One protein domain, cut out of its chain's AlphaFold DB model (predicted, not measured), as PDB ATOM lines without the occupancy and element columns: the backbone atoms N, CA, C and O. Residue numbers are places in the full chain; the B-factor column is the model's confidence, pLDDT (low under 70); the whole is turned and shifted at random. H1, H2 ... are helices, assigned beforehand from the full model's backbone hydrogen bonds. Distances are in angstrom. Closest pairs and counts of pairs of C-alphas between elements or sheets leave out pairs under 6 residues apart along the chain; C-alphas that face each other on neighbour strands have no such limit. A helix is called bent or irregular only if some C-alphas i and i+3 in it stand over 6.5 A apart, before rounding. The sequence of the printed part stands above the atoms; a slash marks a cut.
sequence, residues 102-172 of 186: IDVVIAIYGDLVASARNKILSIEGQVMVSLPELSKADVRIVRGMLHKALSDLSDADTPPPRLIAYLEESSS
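AT A GLANCE: This is residues 102 to 172 of the 186 residues of an uncharacterized protein of Alteromonadaceae bacterium M269 (UniProt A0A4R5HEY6). The model is a long, narrow helical hairpin: H1 and H2 fold back on each other at the tight link between them and spread apart away from it like a narrow V. Beyond the far end of H2 a short link leads to a third helix, H3, which carries the second limb onward and sticks out with no other helix packed on it. The printed part has 71 residues, with three named helices in the order H1, H2, H3 and no named strand; the class is all helix. The whole is extended, with a radius of gyration of the C-alphas of 17.9 A, and it spans 61 by 23 by 12 A, the outline of a rod.

HOW THE PARTS SIT: H1, residues 102 to 130, and H2, residues 136 to 154, touch, and their closest C-alphas, those of Glu 124 and Arg 143, are 6.2 A apart. H1 touches H2 with residues 117 to 128 alone. The two run opposite ways at a shallow tilt of 16 degrees and form a helical hairpin. H1 has a kink of 33 degrees near residue 124; it is neither bent nor irregular, but only just: C-alphas 121 and 124 are 6.1 A apart. Residues 102 to 116, which belong to H1, stand free. H3, residues 161 to 172, touches no helix and is apart from both H1 and H2. In H3 every O i to N i+4 pair is within hydrogen-bond range, against 23 of 25 in H1 and 14 of 15 in H2.

IN THESE COORDINATES: H1 begins at C-alpha 102, at (125.016, 69.100, 51.836), and ends at C-alpha 130, at (133.527, 62.277, 12.270), 41.0 A from first to last C-alpha. H2 begins at C-alpha 136, at (147.096, 64.939, 13.770), and measures 27.1 A to the C-alpha of Ser 154. H3 runs from Pro 161 to Ser 172, 17.1 A, and its last C-alpha is at (124.801, 88.744, 60.254).

THE WHOLE: The two C-alphas farthest apart are those of Glu 133 and Ser 172, at 60.9 A, while the first and last printed C-alphas, those of Ile 102 and Ser 172, are 21.4 A apart. Residues 151 to 172 stand free; of these, 151 to 154 belong to H2 and 161 to 172 to H3. The link from H1 to H2, 5 residues, is tight, and the link from H2 to H3, 6 residues, is short. The printed part has no cut. The mean pLDDT of the printed part is 86.1, and residues 156 to 158 and 170 to 172 are under 70.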
ATOM      1  N   ILE A 102     123.939  68.495  52.630       86.06
ATOM      2  CA  ILE A 102     125.016  69.100  51.836       86.06
ATOM      3  C   ILE A 102     125.903  68.045  51.165       86.06
ATOM      4  O   ILE A 102     126.293  68.187  50.015       86.06
ATOM      5  N   ASP A 103     126.139  66.943  51.858       84.00
ATOM      6  CA  ASP A 103     126.860  65.754  51.425       84.00
ATOM      7  C   ASP A 103     126.214  65.103  50.190       84.00
ATOM      8  O   ASP A 103     126.915  64.723  49.251       84.00
ATOM      9  N   VAL A 104     124.879  65.079  50.119       87.12
ATOM     10  CA  VAL A 104     124.149  64.616  48.926       87.12
ATOM     11  C   VAL A 104     124.323  65.596  47.764       87.12
ATOM     12  O   VAL A 104     124.543  65.171  46.632       87.12
ATOM     13  N   VAL A 105     124.257  66.905  48.030       89.81
ATOM     14  CA  VAL A 105     124.447  67.939  46.999       89.81
ATOM     15  C   VAL A 105     125.858  67.869  46.416       89.81
ATOM     16  O   VAL A 105     126.003  67.858  45.196       89.81
ATOM     17  N   ILE A 106     126.883  67.758  47.266       88.69
ATOM     18  CA  ILE A 106     128.288  67.632  46.855       88.69
ATOM     19  C   ILE A 106     128.481  66.396  45.974       88.69
ATOM     20  O   ILE A 106     129.100  66.506  44.918       88.69
ATOM     21  N   ALA A 107     127.932  65.244  46.369       90.31
ATOM     22  CA  ALA A 107     128.042  64.017  45.584       90.31
ATOM     23  C   ALA A 107     127.395  64.169  44.195       90.31
ATOM     24  O   ALA A 107     128.052  63.941  43.182       90.31
ATOM     25  N   ILE A 108     126.144  64.642  44.135       92.75
ATOM     26  CA  ILE A 108     125.407  64.801  42.869       92.75
ATOM     27  C   ILE A 108     126.109  65.795  41.939       92.75
ATOM     28  O   ILE A 108     126.272  65.523  40.747       92.75
ATOM     29  N   TYR A 109     126.524  66.953  42.458       92.06
ATOM     30  CA  TYR A 109     127.227  67.950  41.651       92.06
ATOM     31  C   TYR A 109     128.615  67.467  41.228       92.06
ATOM     32  O   TYR A 109     129.011  67.709  40.088       92.06
ATOM     33  N   GLY A 110     129.330  66.750  42.096       90.00
ATOM     34  CA  GLY A 110     130.605  66.120  41.763       90.00
ATOM     35  C   GLY A 110     130.468  65.149  40.592       90.00
ATOM     36  O   GLY A 110     131.196  65.271  39.604       90.00
ATOM     37  N   ASP A 111     129.479  64.257  40.648       93.69
ATOM     38  CA  ASP A 111     129.192  63.297  39.579       93.69
ATOM     39  C   ASP A 111     128.781  63.991  38.272       93.69
ATOM     40  O   ASP A 111     129.213  63.596  37.181       93.69
ATOM     41  N   LEU A 112     127.976  65.056  38.365       94.25
ATOM     42  CA  LEU A 112     127.547  65.851  37.215       94.25
ATOM     43  C   LEU A 112     128.736  66.534  36.526       94.25
ATOM     44  O   LEU A 112     128.878  66.439  35.305       94.25
ATOM     45  N   VAL A 113     129.605  67.192  37.297       92.25
ATOM     46  CA  VAL A 113     130.795  67.885  36.782       92.25
ATOM     47  C   VAL A 113     131.796  66.884  36.204       92.25
ATOM     48  O   VAL A 113     132.312  67.097  35.104       92.25
ATOM     49  N   ALA A 114     132.021  65.751  36.875       91.56
ATOM     50  CA  ALA A 114     132.873  64.679  36.361       91.56
ATOM     51  C   ALA A 114     132.338  64.117  35.033       91.56
ATOM     52  O   ALA A 114     133.090  63.952  34.068       91.56
ATOM     53  N   SER A 115     131.025  63.893  34.947       94.31
ATOM     54  CA  SER A 115     130.360  63.442  33.721       94.31
ATOM     55  C   SER A 115     130.494  64.457  32.586       94.31
ATOM     56  O   SER A 115     130.778  64.073  31.449       94.31
ATOM     57  N   ALA A 116     130.329  65.752  32.876       93.00
ATOM     58  CA  ALA A 116     130.514  66.822  31.900       93.00
ATOM     59  C   ALA A 116     131.958  66.867  31.379       93.00
ATOM     60  O   ALA A 116     132.168  66.857  30.165       93.00
ATOM     61  N   ARG A 117     132.953  66.815  32.274       93.31
ATOM     62  CA  ARG A 117     134.378  66.754  31.910       93.31
ATOM     63  C   ARG A 117     134.676  65.572  30.990       93.31
ATOM     64  O   ARG A 117     135.307  65.750  29.952       93.31
ATOM     65  N   ASN A 118     134.195  64.379  31.335       93.94
ATOM     66  CA  ASN A 118     134.415  63.174  30.534       93.94
ATOM     67  C   ASN A 118     133.794  63.294  29.135       93.94
ATOM     68  O   ASN A 118     134.432  62.928  28.148       93.94
ATOM     69  N   LYS A 119     132.583  63.859  29.031       94.00
ATOM     70  CA  LYS A 119     131.946  64.126  27.733       94.00
ATOM     71  C   LYS A 119     132.752  65.118  26.900       94.00
ATOM     72  O   LYS A 119     132.991  64.841  25.730       94.00
ATOM     73  N   ILE A 120     133.218  66.218  27.493       93.50
ATOM     74  CA  ILE A 120     134.041  67.221  26.800       93.50
ATOM     75  C   ILE A 120     135.334  66.590  26.272       93.50
ATOM     76  O   ILE A 120     135.661  66.754  25.102       93.50
ATOM     77  N   LEU A 121     136.038  65.807  27.093       91.38
ATOM     78  CA  LEU A 121     137.270  65.131  26.669       91.38
ATOM     79  C   LEU A 121     137.020  64.067  25.586       91.38
ATOM     80  O   LEU A 121     137.875  63.846  24.732       91.38
ATOM     81  N   SER A 122     135.836  63.447  25.567       92.88
ATOM     82  CA  SER A 122     135.461  62.484  24.524       92.88
ATOM     83  C   SER A 122     135.269  63.112  23.137       92.88
ATOM     84  O   SER A 122     135.414  62.405  22.135       92.88
ATOM     85  N   ILE A 123     135.006  64.427  23.063       92.19
ATOM     86  CA  ILE A 123     134.821  65.157  21.796       92.19
ATOM     87  C   ILE A 123     136.045  64.980  20.902       92.19
ATOM     88  O   ILE A 123     135.904  64.829  19.694       92.19
ATOM     89  N   GLU A 124     137.242  64.928  21.481       87.69
ATOM     90  CA  GLU A 124     138.466  64.740  20.712       87.69
ATOM     91  C   GLU A 124     138.437  63.447  19.875       87.69
ATOM     92  O   GLU A 124     138.715  63.465  18.675       87.69
ATOM     93  N   GLY A 125     138.032  62.332  20.490       87.19
ATOM     94  CA  GLY A 125     137.878  61.060  19.787       87.19
ATOM     95  C   GLY A 125     136.752  61.104  18.754       87.19
ATOM     96  O   GLY A 125     136.904  60.587  17.649       87.19
ATOM     97  N   GLN A 126     135.639  61.768  19.080       89.75
ATOM     98  CA  GLN A 126     134.502  61.919  18.166       89.75
ATOM     99  C   GLN A 126     134.847  62.747  16.925       89.75
ATOM    100  O   GLN A 126     134.389  62.416  15.831       89.75
ATOM    101  N   VAL A 127     135.673  63.785  17.067       90.12
ATOM    102  CA  VAL A 127     136.165  64.608  15.954       90.12
ATOM    103  C   VAL A 127     137.003  63.765  14.999       90.12
ATOM    104  O   VAL A 127     136.789  63.824  13.793       90.12
ATOM    105  N   MET A 128     137.887  62.915  15.525       86.06
ATOM    106  CA  MET A 128     138.736  62.045  14.704       86.06
ATOM    107  C   MET A 128     137.930  60.997  13.914       86.06
ATOM    108  O   MET A 128     138.322  60.617  12.815       86.06
ATOM    109  N   VAL A 129     136.795  60.544  14.461       89.44
ATOM    110  CA  VAL A 129     135.864  59.622  13.783       89.44
ATOM    111  C   VAL A 129     134.994  60.348  12.754       89.44
ATOM    112  O   VAL A 129     134.763  59.825  11.668       89.44
ATOM    113  N   SER A 130     134.499  61.541  13.093       91.19
ATOM    114  CA  SER A 130     133.527  62.277  12.270       91.19
ATOM    115  C   SER A 130     134.173  63.039  11.114       91.19
ATOM    116  O   SER A 130     133.512  63.308  10.116       91.19
ATOM    117  N   LEU A 131     135.452  63.397  11.244       91.06
ATOM    118  CA  LEU A 131     136.213  64.164  10.259       91.06
ATOM    119  C   LEU A 131     137.571  63.481  10.002       91.06
ATOM    120  O   LEU A 131     138.597  63.926  10.521       91.06
ATOM    121  N   PRO A 132     137.602  62.402   9.193       85.94
ATOM    122  CA  PRO A 132     138.812  61.606   8.955       85.94
ATOM    123  C   PRO A 132     139.929  62.367   8.229       85.94
ATOM    124  O   PRO A 132     141.085  61.957   8.272       85.94
ATOM    125  N   GLU A 133     139.581  63.459   7.543       90.12
ATOM    126  CA  GLU A 133     140.512  64.301   6.783       90.12
ATOM    127  C   GLU A 133     141.365  65.218   7.675       90.12
ATOM    128  O   GLU A 133     142.356  65.781   7.208       90.12
ATOM    129  N   LEU A 134     141.013  65.365   8.960       88.00
ATOM    130  CA  LEU A 134     141.786  66.173   9.899       88.00
ATOM    131  C   LEU A 134     143.174  65.581  10.124       88.00
ATOM    132  O   LEU A 134     143.350  64.391  10.399       88.00
ATOM    133  N   SER A 135     144.183  66.449  10.101       89.56
ATOM    134  CA  SER A 135     145.534  66.039  10.446       89.56
ATOM    135  C   SER A 135     145.669  65.813  11.957       89.56
ATOM    136  O   SER A 135     144.948  66.365  12.790       89.56
ATOM    137  N   LYS A 136     146.708  65.068  12.353       87.44
ATOM    138  CA  LYS A 136     147.096  64.939  13.770       87.44
ATOM    139  C   LYS A 136     147.485  66.279  14.416       87.44
ATOM    140  O   LYS A 136     147.611  66.346  15.640       87.44
ATOM    141  N   ALA A 137     147.795  67.307  13.623       90.50
ATOM    142  CA  ALA A 137     148.059  68.646  14.139       90.50
ATOM    143  C   ALA A 137     146.744  69.338  14.522       90.50
ATOM    144  O   ALA A 137     146.648  69.871  15.624       90.50
ATOM    145  N   ASP A 138     145.712  69.217  13.689       91.06
ATOM    146  CA  ASP A 138     144.404  69.834  13.929       91.06
ATOM    147  C   ASP A 138     143.712  69.238  15.161       91.06
ATOM    148  O   ASP A 138     143.231  69.966  16.027       91.06
ATOM    149  N   VAL A 139     143.766  67.910  15.321       89.25
ATOM    150  CA  VAL A 139     143.243  67.232  16.523       89.25
ATOM    151  C   VAL A 139     143.963  67.708  17.794       89.25
ATOM    152  O   VAL A 139     143.336  67.893  18.838       89.25
ATOM    153  N   ARG A 140     145.275  67.981  17.716       91.00
ATOM    154  CA  ARG A 140     146.038  68.545  18.844       91.00
ATOM    155  C   ARG A 140     145.607  69.969  19.191       91.00
ATOM    156  O   ARG A 140     145.571  70.295  20.375       91.00
ATOM    157  N   ILE A 141     145.266  70.790  18.197       93.50
ATOM    158  CA  ILE A 141     144.728  72.139  18.421       93.50
ATOM    159  C   ILE A 141     143.385  72.047  19.148       93.50
ATOM    160  O   ILE A 141     143.210  72.693  20.180       93.50
ATOM    161  N   VAL A 142     142.477  71.184  18.679       92.38
ATOM    162  CA  VAL A 142     141.172  70.952  19.325       92.38
ATOM    163  C   VAL A 142     141.352  70.497  20.773       92.38
ATOM    164  O   VAL A 142     140.761  71.089  21.673       92.38
ATOM    165  N   ARG A 143     142.226  69.514  21.029       92.81
ATOM    166  CA  ARG A 143     142.563  69.079  22.394       92.81
ATOM    167  C   ARG A 143     143.030  70.253  23.256       92.81
ATOM    168  O   ARG A 143     142.543  70.421  24.370       92.81
ATOM    169  N   GLY A 144     143.945  71.076  22.746       94.50
ATOM    170  CA  GLY A 144     144.439  72.259  23.453       94.50
ATOM    171  C   GLY A 144     143.321  73.240  23.818       94.50
ATOM    172  O   GLY A 144     143.264  73.703  24.956       94.50
ATOM    173  N   MET A 145     142.393  73.501  22.893       94.25
ATOM    174  CA  MET A 145     141.234  74.367  23.138       94.25
ATOM    175  C   MET A 145     140.286  73.792  24.196       94.25
ATOM    176  O   MET A 145     139.850  74.529  25.078       94.25
ATOM    177  N   LEU A 146     140.000  72.485  24.149       94.75
ATOM    178  CA  LEU A 146     139.144  71.815  25.136       94.75
ATOM    179  C   LEU A 146     139.762  71.860  26.538       94.75
ATOM    180  O   LEU A 146     139.075  72.180  27.505       94.75
ATOM    181  N   HIS A 147     141.062  71.585  26.654       93.44
ATOM    182  CA  HIS A 147     141.770  71.656  27.932       93.44
ATOM    183  C   HIS A 147     141.848  73.080  28.480       93.44
ATOM    184  O   HIS A 147     141.665  73.265  29.680       93.44
ATOM    185  N   LYS A 148     142.064  74.082  27.618       92.94
ATOM    186  CA  LYS A 148     142.014  75.488  28.024       92.94
ATOM    187  C   LYS A 148     140.632  75.856  28.561       92.94
ATOM    188  O   LYS A 148     140.543  76.371  29.662       92.94
ATOM    189  N   ALA A 149     139.564  75.510  27.841       91.06
ATOM    190  CA  ALA A 149     138.199  75.784  28.288       91.06
ATOM    191  C   ALA A 149     137.875  75.111  29.634       91.06
ATOM    192  O   ALA A 149     137.230  75.715  30.485       91.06
ATOM    193  N   LEU A 150     138.339  73.875  29.854       91.31
ATOM    194  CA  LEU A 150     138.194  73.196  31.146       91.31
ATOM    195  C   LEU A 150     138.982  73.889  32.268       91.31
ATOM    196  O   LEU A 150     138.489  73.928  33.390       91.31
ATOM    197  N   SER A 151     140.171  74.422  31.970       90.19
ATOM    198  CA  SER A 151     140.987  75.183  32.928       90.19
ATOM    199  C   SER A 151     140.340  76.521  33.282       90.19
ATOM    200  O   SER A 151     140.216  76.857  34.453       90.19
ATOM    201  N   ASP A 152     139.845  77.250  32.281       87.50
ATOM    202  CA  ASP A 152     139.150  78.525  32.483       87.50
ATOM    203  C   ASP A 152     137.882  78.333  33.346       87.50
ATOM    204  O   ASP A 152     137.519  79.202  34.135       87.50
ATOM    205  N   LEU A 153     137.213  77.175  33.232       84.94
ATOM    206  CA  LEU A 153     136.068  76.805  34.075       84.94
ATOM    207  C   LEU A 153     136.458  76.417  35.508       84.94
ATOM    208  O   LEU A 153     135.627  76.561  36.404       84.94
ATOM    209  N   SER A 154     137.669  75.899  35.733       83.06
ATOM    210  CA  SER A 154     138.153  75.583  37.082       83.06
ATOM    211  C   SER A 154     138.702  76.802  37.817       83.06
ATOM    212  O   SER A 154     138.542  76.873  39.028       83.06
ATOM    213  N   ASP A 155     139.288  77.760  37.093       76.50
ATOM    214  CA  ASP A 155     139.897  78.982  37.645       76.50
ATOM    215  C   ASP A 155     138.870  80.056  38.045       76.50
ATOM    216  O   ASP A 155     139.231  81.172  38.426       76.50
ATOM    217  N   ALA A 156     137.571  79.749  37.990       66.75
ATOM    218  CA  ALA A 156     136.530  80.592  38.563       66.75
ATOM    219  C   ALA A 156     136.573  80.523  40.106       66.75
ATOM    220  O   ALA A 156     135.635  80.059  40.751       66.75
ATOM    221  N   ASP A 157     137.658  81.026  40.699       60.47
ATOM    222  CA  ASP A 157     137.920  81.111  42.146       60.47
ATOM    223  C   ASP A 157     136.912  81.999  42.893       60.47
ATOM    224  O   ASP A 157     136.908  82.072  44.122       60.47
ATOM    225  N   THR A 158     136.039  82.699  42.166       63.97
ATOM    226  CA  THR A 158     134.984  83.508  42.769       63.97
ATOM    227  C   THR A 158     133.696  82.688  42.846       63.97
ATOM    228  O   THR A 158     133.099  82.404  41.801       63.97
ATOM    229  N   PRO A 159     133.226  82.318  44.054       70.75
ATOM    230  CA  PRO A 159     131.923  81.694  44.200       70.75
ATOM    231  C   PRO A 159     130.841  82.575  43.556       70.75
ATOM    232  O   PRO A 159     130.972  83.802  43.533       70.75
ATOM    233  N   PRO A 160     129.758  81.984  43.023       78.75
ATOM    234  CA  PRO A 160     128.709  82.749  42.363       78.75
ATOM    235  C   PRO A 160     128.220  83.900  43.261       78.75
ATOM    236  O   PRO A 160     128.018  83.665  44.454       78.75
ATOM    237  N   PRO A 161     127.931  85.105  42.730       78.31
ATOM    238  CA  PRO A 161     127.527  86.260  43.544       78.31
ATOM    239  C   PRO A 161     126.354  85.984  44.496       78.31
ATOM    240  O   PRO A 161     126.291  86.523  45.594       78.31
ATOM    241  N   ARG A 162     125.438  85.093  44.097       78.06
ATOM    242  CA  ARG A 162     124.319  84.647  44.941       78.06
ATOM    243  C   ARG A 162     124.766  83.854  46.169       78.06
ATOM    244  O   ARG A 162     124.150  83.985  47.217       78.06
ATOM    245  N   LEU A 163     125.803  83.027  46.034       77.69
ATOM    246  CA  LEU A 163     126.360  82.270  47.152       77.69
ATOM    247  C   LEU A 163     127.094  83.205  48.118       77.69
ATOM    248  O   LEU A 163     126.940  83.052  49.322       77.69
ATOM    249  N   ILE A 164     127.825  84.192  47.593       80.81
ATOM    250  CA  ILE A 164     128.480  85.227  48.406       80.81
ATOM    251  C   ILE A 164     127.438  85.974  49.246       80.81
ATOM    252  O   ILE A 164     127.543  85.976  50.467       80.81
ATOM    253  N   ALA A 165     126.386  86.501  48.610       83.19
ATOM    254  CA  ALA A 165     125.316  87.218  49.306       83.19
ATOM    255  C   ALA A 165     124.647  86.370  50.405       83.19
ATOM    256  O   ALA A 165     124.415  86.855  51.508       83.19
ATOM    257  N   TYR A 166     124.397  85.085  50.134       79.38
ATOM    258  CA  TYR A 166     123.837  84.156  51.120       79.38
ATOM    259  C   TYR A 166     124.770  83.922  52.325       79.38
ATOM    260  O   TYR A 166     124.324  83.891  53.475       79.38
ATOM    261  N   LEU A 167     126.076  83.755  52.084       80.00
ATOM    262  CA  LEU A 167     127.062  83.570  53.154       80.00
ATOM    263  C   LEU A 167     127.209  84.835  54.012       80.00
ATOM    264  O   LEU A 167     127.304  84.735  55.233       80.00
ATOM    265  N   GLU A 168     127.165  86.013  53.397       83.38
ATOM    266  CA  GLU A 168     127.199  87.294  54.106       83.38
ATOM    267  C   GLU A 168     125.945  87.505  54.973       83.38
ATOM    268  O   GLU A 168     126.073  87.842  56.152       83.38
ATOM    269  N   GLU A 169     124.750  87.225  54.443       76.19
ATOM    270  CA  GLU A 169     123.473  87.350  55.164       76.19
ATOM    271  C   GLU A 169     123.424  86.430  56.396       76.19
ATOM    272  O   GLU A 169     123.160  86.889  57.510       76.19
ATOM    273  N   SER A 170     123.806  85.157  56.237       61.22
ATOM    274  CA  SER A 170     123.843  84.185  57.342       61.22
ATOM    275  C   SER A 170     124.865  84.509  58.444       61.22
ATOM    276  O   SER A 170     124.676  84.113  59.595       61.22
ATOM    277  N   SER A 171     125.931  85.258  58.129       59.78
ATOM    278  CA  SER A 171     126.902  85.719  59.129       59.78
ATOM    279  C   SER A 171     126.343  86.826  60.032       59.78
ATOM    280  O   SER A 171     126.749  86.939  61.191       59.78
ATOM    281  N   SER A 172     125.383  87.610  59.529       55.34
ATOM    282  CA  SER A 172     124.801  88.744  60.254       55.34
ATOM    283  C   SER A 172     123.809  88.311  61.341       55.34
ATOM    284  O   SER A 172     123.826  88.861  62.443       55.34
TER     285      SER A 172